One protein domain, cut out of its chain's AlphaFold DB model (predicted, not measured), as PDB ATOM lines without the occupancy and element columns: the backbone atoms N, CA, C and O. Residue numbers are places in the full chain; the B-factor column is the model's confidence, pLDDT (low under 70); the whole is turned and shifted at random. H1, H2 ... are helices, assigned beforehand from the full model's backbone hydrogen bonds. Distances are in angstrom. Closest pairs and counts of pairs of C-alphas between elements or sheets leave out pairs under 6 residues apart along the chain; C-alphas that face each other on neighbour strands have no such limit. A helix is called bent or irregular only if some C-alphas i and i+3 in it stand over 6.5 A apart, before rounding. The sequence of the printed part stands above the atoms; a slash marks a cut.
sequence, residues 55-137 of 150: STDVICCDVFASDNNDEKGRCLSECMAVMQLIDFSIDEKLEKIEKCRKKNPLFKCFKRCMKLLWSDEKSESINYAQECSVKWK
ATOM      1  N   SER A  55     355.721 282.197 393.943       55.38
ATOM      2  CA  SER A  55     356.177 281.836 395.296       55.38
ATOM      3  C   SER A  55     355.064 281.909 396.336       55.38
ATOM      4  O   SER A  55     355.082 281.135 397.292       55.38
ATOM      5  N   THR A  56     354.084 282.793 396.151       59.56
ATOM      6  CA  THR A  56     352.939 282.957 397.057       59.56
ATOM      7  C   THR A  56     351.938 281.808 396.898       59.56
ATOM      8  O   THR A  56     351.312 281.384 397.867       59.56
ATOM      9  N   ASP A  57     351.875 281.207 395.711       67.94
ATOM     10  CA  ASP A  57     351.008 280.064 395.416       67.94
ATOM     11  C   ASP A  57     351.384 278.792 396.208       67.94
ATOM     12  O   ASP A  57     350.552 277.904 396.412       67.94
ATOM     13  N   VAL A  58     352.617 278.718 396.733       78.75
ATOM     14  CA  VAL A  58     353.056 277.640 397.640       78.75
ATOM     15  C   VAL A  58     352.209 277.609 398.918       78.75
ATOM     16  O   VAL A  58     352.021 276.537 399.490       78.75
ATOM     17  N   ILE A  59     351.621 278.739 399.334       80.25
ATOM     18  CA  ILE A  59     350.697 278.799 400.478       80.25
ATOM     19  C   ILE A  59     349.480 277.897 400.236       80.25
ATOM     20  O   ILE A  59     348.991 277.255 401.160       80.25
ATOM     21  N   CYS A  60     349.020 277.751 398.990       83.81
ATOM     22  CA  CYS A  60     347.905 276.858 398.691       83.81
ATOM     23  C   CYS A  60     348.248 275.376 398.871       83.81
ATOM     24  O   CYS A  60     347.328 274.566 398.989       83.81
ATOM     25  N   CYS A  61     349.528 274.990 398.946       87.44
ATOM     26  CA  CYS A  61     349.914 273.605 399.224       87.44
ATOM     27  C   CYS A  61     349.493 273.138 400.627       87.44
ATOM     28  O   CYS A  61     349.311 271.936 400.827       87.44
ATOM     29  N   ASP A  62     349.236 274.054 401.565       85.62
ATOM     30  CA  ASP A  62     348.779 273.733 402.926       85.62
ATOM     31  C   ASP A  62     347.427 273.000 402.953       85.62
ATOM     32  O   ASP A  62     347.094 272.291 403.909       85.62
ATOM     33  N   VAL A  63     346.650 273.056 401.865       84.94
ATOM     34  CA  VAL A  63     345.448 272.220 401.735       84.94
ATOM     35  C   VAL A  63     345.774 270.727 401.809       84.94
ATOM     36  O   VAL A  63     344.904 269.964 402.217       84.94
ATOM     37  N   PHE A  64     346.998 270.305 401.480       87.44
ATOM     38  CA  PHE A  64     347.462 268.919 401.599       87.44
ATOM     39  C   PHE A  64     348.076 268.596 402.968       87.44
ATOM     40  O   PHE A  64     348.333 267.429 403.258       87.44
ATOM     41  N   ALA A  65     348.279 269.592 403.835       84.06
ATOM     42  CA  ALA A  65     348.786 269.364 405.180       84.06
ATOM     43  C   ALA A  65     347.775 268.585 406.037       84.06
ATOM     44  O   ALA A  65     346.552 268.774 405.929       84.06
ATOM     45  N   SER A  66     348.298 267.720 406.908       75.19
ATOM     46  CA  SER A  66     347.523 266.903 407.852       75.19
ATOM     47  C   SER A  66     346.453 266.013 407.193       75.19
ATOM     48  O   SER A  66     345.419 265.724 407.798       75.19
ATOM     49  N   ASP A  67     346.679 265.576 405.947       80.31
ATOM     50  CA  ASP A  67     345.826 264.599 405.267       80.31
ATOM     51  C   ASP A  67     346.157 263.172 405.730       80.31
ATOM     52  O   ASP A  67     347.187 262.603 405.379       80.31
ATOM     53  N   ASN A  68     345.251 262.553 406.489       79.06
ATOM     54  CA  ASN A  68     345.408 261.168 406.944       79.06
ATOM     55  C   ASN A  68     345.353 260.150 405.796       79.06
ATOM     56  O   ASN A  68     345.724 258.999 405.991       79.06
ATOM     57  N   ASN A  69     344.863 260.544 404.617       79.31
ATOM     58  CA  ASN A  69     344.881 259.709 403.417       79.31
ATOM     59  C   ASN A  69     346.209 259.828 402.645       79.31
ATOM     60  O   ASN A  69     346.355 259.218 401.584       79.31
ATOM     61  N   ASP A  70     347.161 260.615 403.154       80.31
ATOM     62  CA  ASP A  70     348.517 260.780 402.635       80.31
ATOM     63  C   ASP A  70     349.529 260.696 403.788       80.31
ATOM     64  O   ASP A  70     350.212 261.657 404.130       80.31
ATOM     65  N   GLU A  71     349.631 259.518 404.409       69.19
ATOM     66  CA  GLU A  71     350.473 259.278 405.598       69.19
ATOM     67  C   GLU A  71     351.956 259.637 405.408       69.19
ATOM     68  O   GLU A  71     352.676 259.849 406.378       69.19
ATOM     69  N   LYS A  72     352.425 259.697 404.158       81.50
ATOM     70  CA  LYS A  72     353.806 260.060 403.817       81.50
ATOM     71  C   LYS A  72     353.963 261.537 403.443       81.50
ATOM     72  O   LYS A  72     355.071 261.930 403.095       81.50
ATOM     73  N   GLY A  73     352.885 262.324 403.464       81.56
ATOM     74  CA  GLY A  73     352.877 263.731 403.061       81.56
ATOM     75  C   GLY A  73     353.327 263.958 401.617       81.56
ATOM     76  O   GLY A  73     353.861 265.020 401.301       81.56
ATOM     77  N   ARG A  74     353.157 262.962 400.736       88.12
ATOM     78  CA  ARG A  74     353.664 263.000 399.357       88.12
ATOM     79  C   ARG A  74     353.077 264.157 398.569       88.12
ATOM     80  O   ARG A  74     353.814 264.820 397.856       88.12
ATOM     81  N   CYS A  75     351.778 264.402 398.687       89.50
ATOM     82  CA  CYS A  75     351.103 265.468 397.959       89.50
ATOM     83  C   CYS A  75     351.531 266.854 398.436       89.50
ATOM     84  O   CYS A  75     351.680 267.747 397.608       89.50
ATOM     85  N   LEU A  76     351.776 267.028 399.738       89.75
ATOM     86  CA  LEU A  76     352.316 268.282 400.261       89.75
ATOM     87  C   LEU A  76     353.728 268.530 399.713       89.75
ATOM     88  O   LEU A  76     353.982 269.586 399.139       89.75
ATOM     89  N   SER A  77     354.626 267.546 399.831       88.50
ATOM     90  CA  SER A  77     356.002 267.670 399.334       88.50
ATOM     91  C   SER A  77     356.071 267.860 397.816       88.50
ATOM     92  O   SER A  77     356.805 268.727 397.352       88.50
ATOM     93  N   GLU A  78     355.287 267.095 397.049       90.75
ATOM     94  CA  GLU A  78     355.189 267.234 395.591       90.75
ATOM     95  C   GLU A  78     354.679 268.631 395.224       90.75
ATOM     96  O   GLU A  78     355.282 269.291 394.389       90.75
ATOM     97  N   CYS A  79     353.622 269.120 395.885       89.81
ATOM     98  CA  CYS A  79     353.092 270.462 395.641       89.81
ATOM     99  C   CYS A  79     354.150 271.539 395.879       89.81
ATOM    100  O   CYS A  79     354.411 272.347 394.988       89.81
ATOM    101  N   MET A  80     354.814 271.517 397.038       87.31
ATOM    102  CA  MET A  80     355.847 272.504 397.359       87.31
ATOM    103  C   MET A  80     357.002 272.474 396.351       87.31
ATOM    104  O   MET A  80     357.468 273.531 395.933       87.31
ATOM    105  N   ALA A  81     357.444 271.285 395.936       86.56
ATOM    106  CA  ALA A  81     358.530 271.140 394.973       86.56
ATOM    107  C   ALA A  81     358.124 271.608 393.567       86.56
ATOM    108  O   ALA A  81     358.816 272.425 392.964       86.56
ATOM    109  N   VAL A  82     356.987 271.123 393.060       87.25
ATOM    110  CA  VAL A  82     356.502 271.391 391.698       87.25
ATOM    111  C   VAL A  82     356.175 272.865 391.495       87.25
ATOM    112  O   VAL A  82     356.498 273.428 390.449       87.25
ATOM    113  N   MET A  83     355.591 273.526 392.496       84.25
ATOM    114  CA  MET A  83     355.258 274.948 392.393       84.25
ATOM    115  C   MET A  83     356.492 275.835 392.212       84.25
ATOM    116  O   MET A  83     356.426 276.848 391.513       84.25
ATOM    117  N   GLN A  84     357.631 275.407 392.751       79.06
ATOM    118  CA  GLN A  84     358.903 276.111 392.641       79.06
ATOM    119  C   GLN A  84     359.692 275.760 391.363       79.06
ATOM    120  O   GLN A  84     360.730 276.373 391.107       79.06
ATOM    121  N   LEU A  85     359.226 274.808 390.543       81.12
ATOM    122  CA  LEU A  85     359.860 274.495 389.260       81.12
ATOM    123  C   LEU A  85     359.645 275.632 388.258       81.12
ATOM    124  O   LEU A  85     358.540 276.162 388.095       81.12
ATOM    125  N   ILE A  86     360.728 276.032 387.603       75.06
ATOM    126  CA  ILE A  86     360.748 277.213 386.735       75.06
ATOM    127  C   ILE A  86     360.341 276.851 385.309       75.06
ATOM    128  O   ILE A  86     359.558 277.580 384.709       75.06
ATOM    129  N   ASP A  87     360.822 275.711 384.816       74.94
ATOM    130  CA  ASP A  87     360.538 275.152 383.486       74.94
ATOM    131  C   ASP A  87     359.267 274.285 383.472       74.94
ATOM    132  O   ASP A  87     359.140 273.318 382.735       74.94
ATOM    133  N   PHE A  88     358.302 274.618 384.326       75.38
ATOM    134  CA  PHE A  88     356.972 274.030 384.249       75.38
ATOM    135  C   PHE A  88     355.958 275.148 384.048       75.38
ATOM    136  O   PHE A  88     355.897 276.096 384.844       75.38
ATOM    137  N   SER A  89     355.129 275.011 383.017       78.69
ATOM    138  CA  SER A  89     353.917 275.811 382.874       78.69
ATOM    139  C   SER A  89     352.964 275.531 384.035       78.69
ATOM    140  O   SER A  89     353.032 274.494 384.703       78.69
ATOM    141  N   ILE A  90     352.040 276.457 384.288       80.44
ATOM    142  CA  ILE A  90     351.061 276.274 385.358       80.44
ATOM    143  C   ILE A  90     350.219 275.007 385.150       80.44
ATOM    144  O   ILE A  90     349.973 274.283 386.109       80.44
ATOM    145  N   ASP A  91     349.866 274.675 383.908       83.81
ATOM    146  CA  ASP A  91     349.092 273.475 383.589       83.81
ATOM    147  C   ASP A  91     349.873 272.190 383.906       83.81
ATOM    148  O   ASP A  91     349.322 271.271 384.514       83.81
ATOM    149  N   GLU A  92     351.174 272.143 383.603       86.88
ATOM    150  CA  GLU A  92     352.037 271.003 383.949       86.88
ATOM    151  C   GLU A  92     352.221 270.864 385.467       86.88
ATOM    152  O   GLU A  92     352.226 269.751 386.007       86.88
ATOM    153  N   LYS A  93     352.330 271.993 386.184       87.25
ATOM    154  CA  LYS A  93     352.356 271.998 387.655       87.25
ATOM    155  C   LYS A  93     351.063 271.423 388.222       87.25
ATOM    156  O   LYS A  93     351.097 270.536 389.077       87.25
ATOM    157  N   LEU A  94     349.925 271.899 387.720       89.44
ATOM    158  CA  LEU A  94     348.598 271.439 388.117       89.44
ATOM    159  C   LEU A  94     348.411 269.944 387.848       89.44
ATOM    160  O   LEU A  94     347.914 269.234 388.721       89.44
ATOM    161  N   GLU A  95     348.858 269.448 386.693       91.06
ATOM    162  CA  GLU A  95     348.775 268.032 386.336       91.06
ATOM    163  C   GLU A  95     349.586 267.147 387.296       91.06
ATOM    164  O   GLU A  95     349.090 266.117 387.767       91.06
ATOM    165  N   LYS A  96     350.820 267.545 387.632       90.62
ATOM    166  CA  LYS A  96     351.651 266.817 388.603       90.62
ATOM    167  C   LYS A  96     351.012 266.777 389.990       90.62
ATOM    168  O   LYS A  96     350.943 265.711 390.604       90.62
ATOM    169  N   ILE A  97     350.492 267.910 390.463       91.12
ATOM    170  CA  ILE A  97     349.837 268.011 391.775       91.12
ATOM    171  C   ILE A  97     348.542 267.191 391.807       91.12
ATOM    172  O   ILE A  97     348.264 266.507 392.792       91.12
ATOM    173  N   GLU A  98     347.748 267.188 390.735       91.69
ATOM    174  CA  GLU A  98     346.548 266.349 390.647       91.69
ATOM    175  C   GLU A  98     346.895 264.861 390.787       91.69
ATOM    176  O   GLU A  98     346.209 264.119 391.498       91.69
ATOM    177  N   LYS A  99     348.006 264.447 390.166       92.00
ATOM    178  CA  LYS A  99     348.478 263.059 390.097       92.00
ATOM    179  C   LYS A  99     349.329 262.605 391.283       92.00
ATOM    180  O   LYS A  99     349.682 261.425 391.325       92.00
ATOM    181  N   CYS A 100     349.596 263.455 392.280       89.50
ATOM    182  CA  CYS A 100     350.359 263.072 393.480       89.50
ATOM    183  C   CYS A 100     349.750 261.860 394.222       89.50
ATOM    184  O   CYS A 100     350.442 261.152 394.957       89.50
ATOM    185  N   ARG A 101     348.460 261.571 393.990       86.38
ATOM    186  CA  ARG A 101     347.784 260.333 394.399       86.38
ATOM    187  C   ARG A 101     346.659 259.943 393.440       86.38
ATOM    188  O   ARG A 101     346.059 260.786 392.785       86.38
ATOM    189  N   LYS A 102     346.290 258.655 393.443       83.94
ATOM    190  CA  LYS A 102     345.267 258.079 392.542       83.94
ATOM    191  C   LYS A 102     343.884 258.741 392.646       83.94
ATOM    192  O   LYS A 102     343.168 258.817 391.656       83.94
ATOM    193  N   LYS A 103     343.480 259.172 393.844       83.81
ATOM    194  CA  LYS A 103     342.255 259.952 394.073       83.81
ATOM    195  C   LYS A 103     342.619 261.172 394.899       83.81
ATOM    196  O   LYS A 103     342.914 261.014 396.080       83.81
ATOM    197  N   ASN A 104     342.596 262.357 394.287       86.00
ATOM    198  CA  ASN A 104     342.976 263.599 394.951       86.00
ATOM    199  C   ASN A 104     341.799 264.574 395.150       86.00
ATOM    200  O   ASN A 104     341.695 265.568 394.434       86.00
ATOM    201  N   PRO A 105     340.902 264.336 396.127       84.25
ATOM    202  CA  PRO A 105     339.773 265.237 396.378       84.25
ATOM    203  C   PRO A 105     340.204 266.656 396.782       84.25
ATOM    204  O   PRO A 105     339.513 267.622 396.458       84.25
ATOM    205  N   LEU A 106     341.367 266.791 397.429       87.69
ATOM    206  CA  LEU A 106     341.924 268.075 397.868       87.69
ATOM    207  C   LEU A 106     342.447 268.938 396.707       87.69
ATOM    208  O   LEU A 106     342.627 270.140 396.879       87.69
ATOM    209  N   PHE A 107     342.611 268.384 395.502       89.12
ATOM    210  CA  PHE A 107     343.049 269.166 394.342       89.12
ATOM    211  C   PHE A 107     342.044 270.257 393.935       89.12
ATOM    212  O   PHE A 107     342.427 271.352 393.527       89.12
ATOM    213  N   LYS A 108     340.736 270.010 394.094       86.19
ATOM    214  CA  LYS A 108     339.712 271.047 393.855       86.19
ATOM    215  C   LYS A 108     339.867 272.225 394.819       86.19
ATOM    216  O   LYS A 108     339.679 273.370 394.422       86.19
ATOM    217  N   CYS A 109     340.234 271.921 396.059       84.44
ATOM    218  CA  CYS A 109     340.536 272.894 397.098       84.44
ATOM    219  C   CYS A 109     341.778 273.719 396.768       84.44
ATOM    220  O   CYS A 109     341.718 274.946 396.797       84.44
ATOM    221  N   PHE A 110     342.855 273.046 396.356       87.38
ATOM    222  CA  PHE A 110     344.070 273.692 395.867       87.38
ATOM    223  C   PHE A 110     343.762 274.706 394.755       87.38
ATOM    224  O   PHE A 110     344.057 275.887 394.898       87.38
ATOM    225  N   LYS A 111     343.056 274.287 393.694       85.88
ATOM    226  CA  LYS A 111     342.693 275.181 392.577       85.88
ATOM    227  C   LYS A 111     341.838 276.376 392.998       85.88
ATOM    228  O   LYS A 111     341.969 277.454 392.426       85.88
ATOM    229  N   ARG A 112     340.947 276.196 393.976       81.75
ATOM    230  CA  ARG A 112     340.126 277.295 394.497       81.75
ATOM    231  C   ARG A 112     340.974 278.307 395.266       81.75
ATOM    232  O   ARG A 112     340.778 279.499 395.063       81.75
ATOM    233  N   CYS A 113     341.920 277.842 396.081       81.50
ATOM    234  CA  CYS A 113     342.884 278.708 396.757       81.50
ATOM    235  C   CYS A 113     343.695 279.532 395.744       81.50
ATOM    236  O   CYS A 113     343.707 280.753 395.840       81.50
ATOM    237  N   MET A 114     344.248 278.885 394.709       81.75
ATOM    238  CA  MET A 114     344.996 279.555 393.633       81.75
ATOM    239  C   MET A 114     344.166 280.647 392.951       81.75
ATOM    240  O   MET A 114     344.602 281.784 392.820       81.75
ATOM    241  N   LYS A 115     342.919 280.328 392.577       80.12
ATOM    242  CA  LYS A 115     342.010 281.287 391.938       80.12
ATOM    243  C   LYS A 115     341.738 282.517 392.814       80.12
ATOM    244  O   LYS A 115     341.569 283.603 392.274       80.12
ATOM    245  N   LEU A 116     341.665 282.337 394.133       76.12
ATOM    246  CA  LEU A 116     341.459 283.433 395.082       76.12
ATOM    247  C   LEU A 116     342.732 284.268 395.267       76.12
ATOM    248  O   LEU A 116     342.639 285.488 395.288       76.12
ATOM    249  N   LEU A 117     343.911 283.641 395.339       74.19
ATOM    250  CA  LEU A 117     345.188 284.369 395.375       74.19
ATOM    251  C   LEU A 117     345.416 285.210 394.114       74.19
ATOM    252  O   LEU A 117     346.019 286.278 394.180       74.19
ATOM    253  N   TRP A 118     344.930 284.733 392.971       74.94
ATOM    254  CA  TRP A 118     345.010 285.459 391.706       74.94
ATOM    255  C   TRP A 118     343.884 286.480 391.512       74.94
ATOM    256  O   TRP A 118     343.905 287.237 390.548       74.94
ATOM    257  N   SER A 119     342.883 286.514 392.393       70.19
ATOM    258  CA  SER A 119     341.879 287.576 392.360       70.19
ATOM    259  C   SER A 119     342.394 288.809 393.105       70.19
ATOM    260  O   SER A 119     342.931 288.682 394.200       70.19
ATOM    261  N   ASP A 120     342.195 290.006 392.544       58.38
ATOM    262  CA  ASP A 120     342.575 291.293 393.166       58.38
ATOM    263  C   ASP A 120     341.782 291.622 394.453       58.38
ATOM    264  O   ASP A 120     341.973 292.676 395.071       58.38
ATOM    265  N   GLU A 121     340.876 290.743 394.888       55.91
ATOM    266  CA  GLU A 121     340.187 290.893 396.162       55.91
ATOM    267  C   GLU A 121     341.177 290.639 397.302       55.91
ATOM    268  O   GLU A 121     341.658 289.525 397.507       55.91
ATOM    269  N   LYS A 122     341.483 291.704 398.059       48.31
ATOM    270  CA  LYS A 122     342.239 291.647 399.317       48.31
ATOM    271  C   LYS A 122     341.547 290.681 400.280       48.31
ATOM    272  O   LYS A 122     340.667 291.067 401.041       48.31
ATOM    273  N   SER A 123     341.956 289.425 400.205       48.56
ATOM    274  CA  SER A 123     341.468 288.313 401.006       48.56
ATOM    275  C   SER A 123     341.818 288.554 402.476       48.56
ATOM    276  O   SER A 123     342.960 288.377 402.905       48.56
ATOM    277  N   GLU A 124     340.833 289.012 403.253       45.44
ATOM    278  CA  GLU A 124     340.829 288.885 404.710       45.44
ATOM    279  C   GLU A 124     341.089 287.420 405.054       45.44
ATOM    280  O   GLU A 124     340.263 286.580 404.720       45.44
ATOM    281  N   SER A 125     342.238 287.129 405.678       48.97
ATOM    282  CA  SER A 125     342.642 285.847 406.281       48.97
ATOM    283  C   SER A 125     341.681 284.674 406.030       48.97
ATOM    284  O   SER A 125     341.000 284.214 406.953       48.97
ATOM    285  N   ILE A 126     341.588 284.191 404.787       52.56
ATOM    286  CA  ILE A 126     340.708 283.064 404.488       52.56
ATOM    287  C   ILE A 126     341.346 281.853 405.156       52.56
ATOM    288  O   ILE A 126     342.435 281.409 404.794       52.56
ATOM    289  N   ASN A 127     340.677 281.322 406.175       54.06
ATOM    290  CA  ASN A 127     341.068 280.075 406.806       54.06
ATOM    291  C   ASN A 127     340.721 278.935 405.836       54.06
ATOM    292  O   ASN A 127     339.678 278.297 405.948       54.06
ATOM    293  N   TYR A 128     341.574 278.706 404.831       53.34
ATOM    294  CA  TYR A 128     341.354 277.715 403.768       53.34
ATOM    295  C   TYR A 128     341.140 276.293 404.317       53.34
ATOM    296  O   TYR A 128     340.500 275.465 403.668       53.34
ATOM    297  N   ALA A 129     341.611 276.013 405.540       50.62
ATOM    298  CA  ALA A 129     341.336 274.768 406.249       50.62
ATOM    299  C   ALA A 129     339.857 274.607 406.664       50.62
ATOM    300  O   ALA A 129     339.405 273.473 406.802       50.62
ATOM    301  N   GLN A 130     339.094 275.698 406.828       51.88
ATOM    302  CA  GLN A 130     337.649 275.657 407.091       51.88
ATOM    303  C   GLN A 130     336.817 275.428 405.822       51.88
ATOM    304  O   GLN A 130     335.856 274.666 405.869       51.88
ATOM    305  N   GLU A 131     337.170 276.042 404.684       55.69
ATOM    306  CA  GLU A 131     336.427 275.820 403.428       55.69
ATOM    307  C   GLU A 131     336.689 274.428 402.834       55.69
ATOM    308  O   GLU A 131     335.837 273.836 402.162       55.69
ATOM    309  N   CYS A 132     337.873 273.876 403.088       69.19
ATOM    310  CA  CYS A 132     338.249 272.546 402.643       69.19
ATOM    311  C   CYS A 132     337.864 271.506 403.683       69.19
ATOM    312  O   CYS A 132     338.634 271.212 404.592       69.19
ATOM    313  N   SER A 133     336.662 270.942 403.514       64.62
ATOM    314  CA  SER A 133     336.068 269.991 404.458       64.62
ATOM    315  C   SER A 133     337.087 268.970 404.962       64.62
ATOM    316  O   SER A 133     337.614 268.151 404.200       64.62
ATOM    317  N   VAL A 134     337.306 268.992 406.278       67.69
ATOM    318  CA  VAL A 134     338.192 268.066 406.995       67.69
ATOM    319  C   VAL A 134     337.840 266.606 406.693       67.69
ATOM    320  O   VAL A 134     338.714 265.744 406.685       67.69
ATOM    321  N   LYS A 135     336.588 266.333 406.303       68.12
ATOM    322  CA  LYS A 135     336.114 265.032 405.815       68.12
ATOM    323  C   LYS A 135     336.994 264.430 404.713       68.12
ATOM    324  O   LYS A 135     337.182 263.220 404.692       68.12
ATOM    325  N   TRP A 136     337.553 265.245 403.817       74.50
ATOM    326  CA  TRP A 136     338.433 264.764 402.743       74.50
ATOM    327  C   TRP A 136     339.844 264.404 403.225       74.50
ATOM    328  O   TRP A 136     340.551 263.683 402.527       74.50
ATOM    329  N   LYS A 137     340.237 264.889 404.410       76.00
ATOM    330  CA  LYS A 137     341.530 264.639 405.063       76.00
ATOM    331  C   LYS A 137     341.486 263.493 406.075       76.00
ATOM    332  O   LYS A 137     342.495 263.182 406.706       76.00
TER     333      LYS A 137
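What this domain is: This is residues 55 to 137 of the 150 residues of an uncharacterized protein of Thelazia callipaeda (UniProt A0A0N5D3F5). Four helices, H1 to H4, lie roughly side by side in a loose up-and-down bundle, arranged as a ring in the order of the chain, with its weakest seam between H3 and H4. Beyond H4 the chain sticks out as a loop at residues 119 to 125 and folds back, so that the short helix H5 comes near H1 and H4, while H6 lies farther out. The printed part has 83 residues with six named helices, H1 to H6 in that order, and no named strand; the class is all helix. The whole is compact, with a radius of gyration of the C-alphas of 12.3 A, and flat, spanning 34 by 34 by 15 A.

How they stand to each other: H1, residues 56 to 64, and H2, residues 74 to 83, form a helical hairpin; they touch, closest at the C-alphas of Phe 64 and Leu 76, 5.1 A apart, and run opposite ways at a shallow tilt of 12 degrees. H2 and H3, residues 90 to 99, form a second helical hairpin, touching closest at the C-alphas of Cys 79 and Ile 97, 5.6 A apart, at a shallow tilt of 8 degrees. H4, residues 107 to 117, touches H1, closest at the C-alphas of Cys 60 and Cys 113, 5.7 A apart; they run opposite ways at a shallow tilt of 29 degrees. The packing of the helices that touch is mostly aligned, their lines running nearly alike. H3 and H4 are close but not clearly touching, with the C-alphas of Glu 98 and Phe 107 closest at 5.8 A. H1 and H3 are apart, and so are H2 and H4. H5, residues 128 to 131, is close to H1 but not clearly touching it, with the C-alphas of Val 63 and Ala 129 closest at 6.6 A. H5 and H6, residues 134 to 137, meet only through their link. H6 is only just apart from H1, 8.1 A at the closest. Every O i to N i+4 pair is within hydrogen-bond range in H2, H3 and H4; in H1 0 of 5 are, but 6 of 6 O i to N i+3 pairs are, and H5 and H6 are too short for an O i to N i+4 pair.

Where its parts are: H1 begins at C-alpha 56 (352.939, 282.957, 397.057) and is 15.7 A long; it is neither bent nor irregular, but only just, as C-alphas 60 and 63 are 6.1 A apart. H2 is 13.9 A long, H3 14.3 A and H4 15.4 A, the last ending at C-alpha 117 (345.188, 284.369, 395.375). H5 and H6, four residues each, follow, and H6 ends at C-alpha 137 (341.530, 264.639, 405.063).

The domain as a whole: The two C-alphas farthest apart, those of Glu 71 and Asp 120, are 35.2 A apart. The printed part has no cut and no long link; H5 to H6 is tight. The mean pLDDT of the printed part is 77.2, and it is under 70 at residues 55 to 57, 71 and 120 to 135.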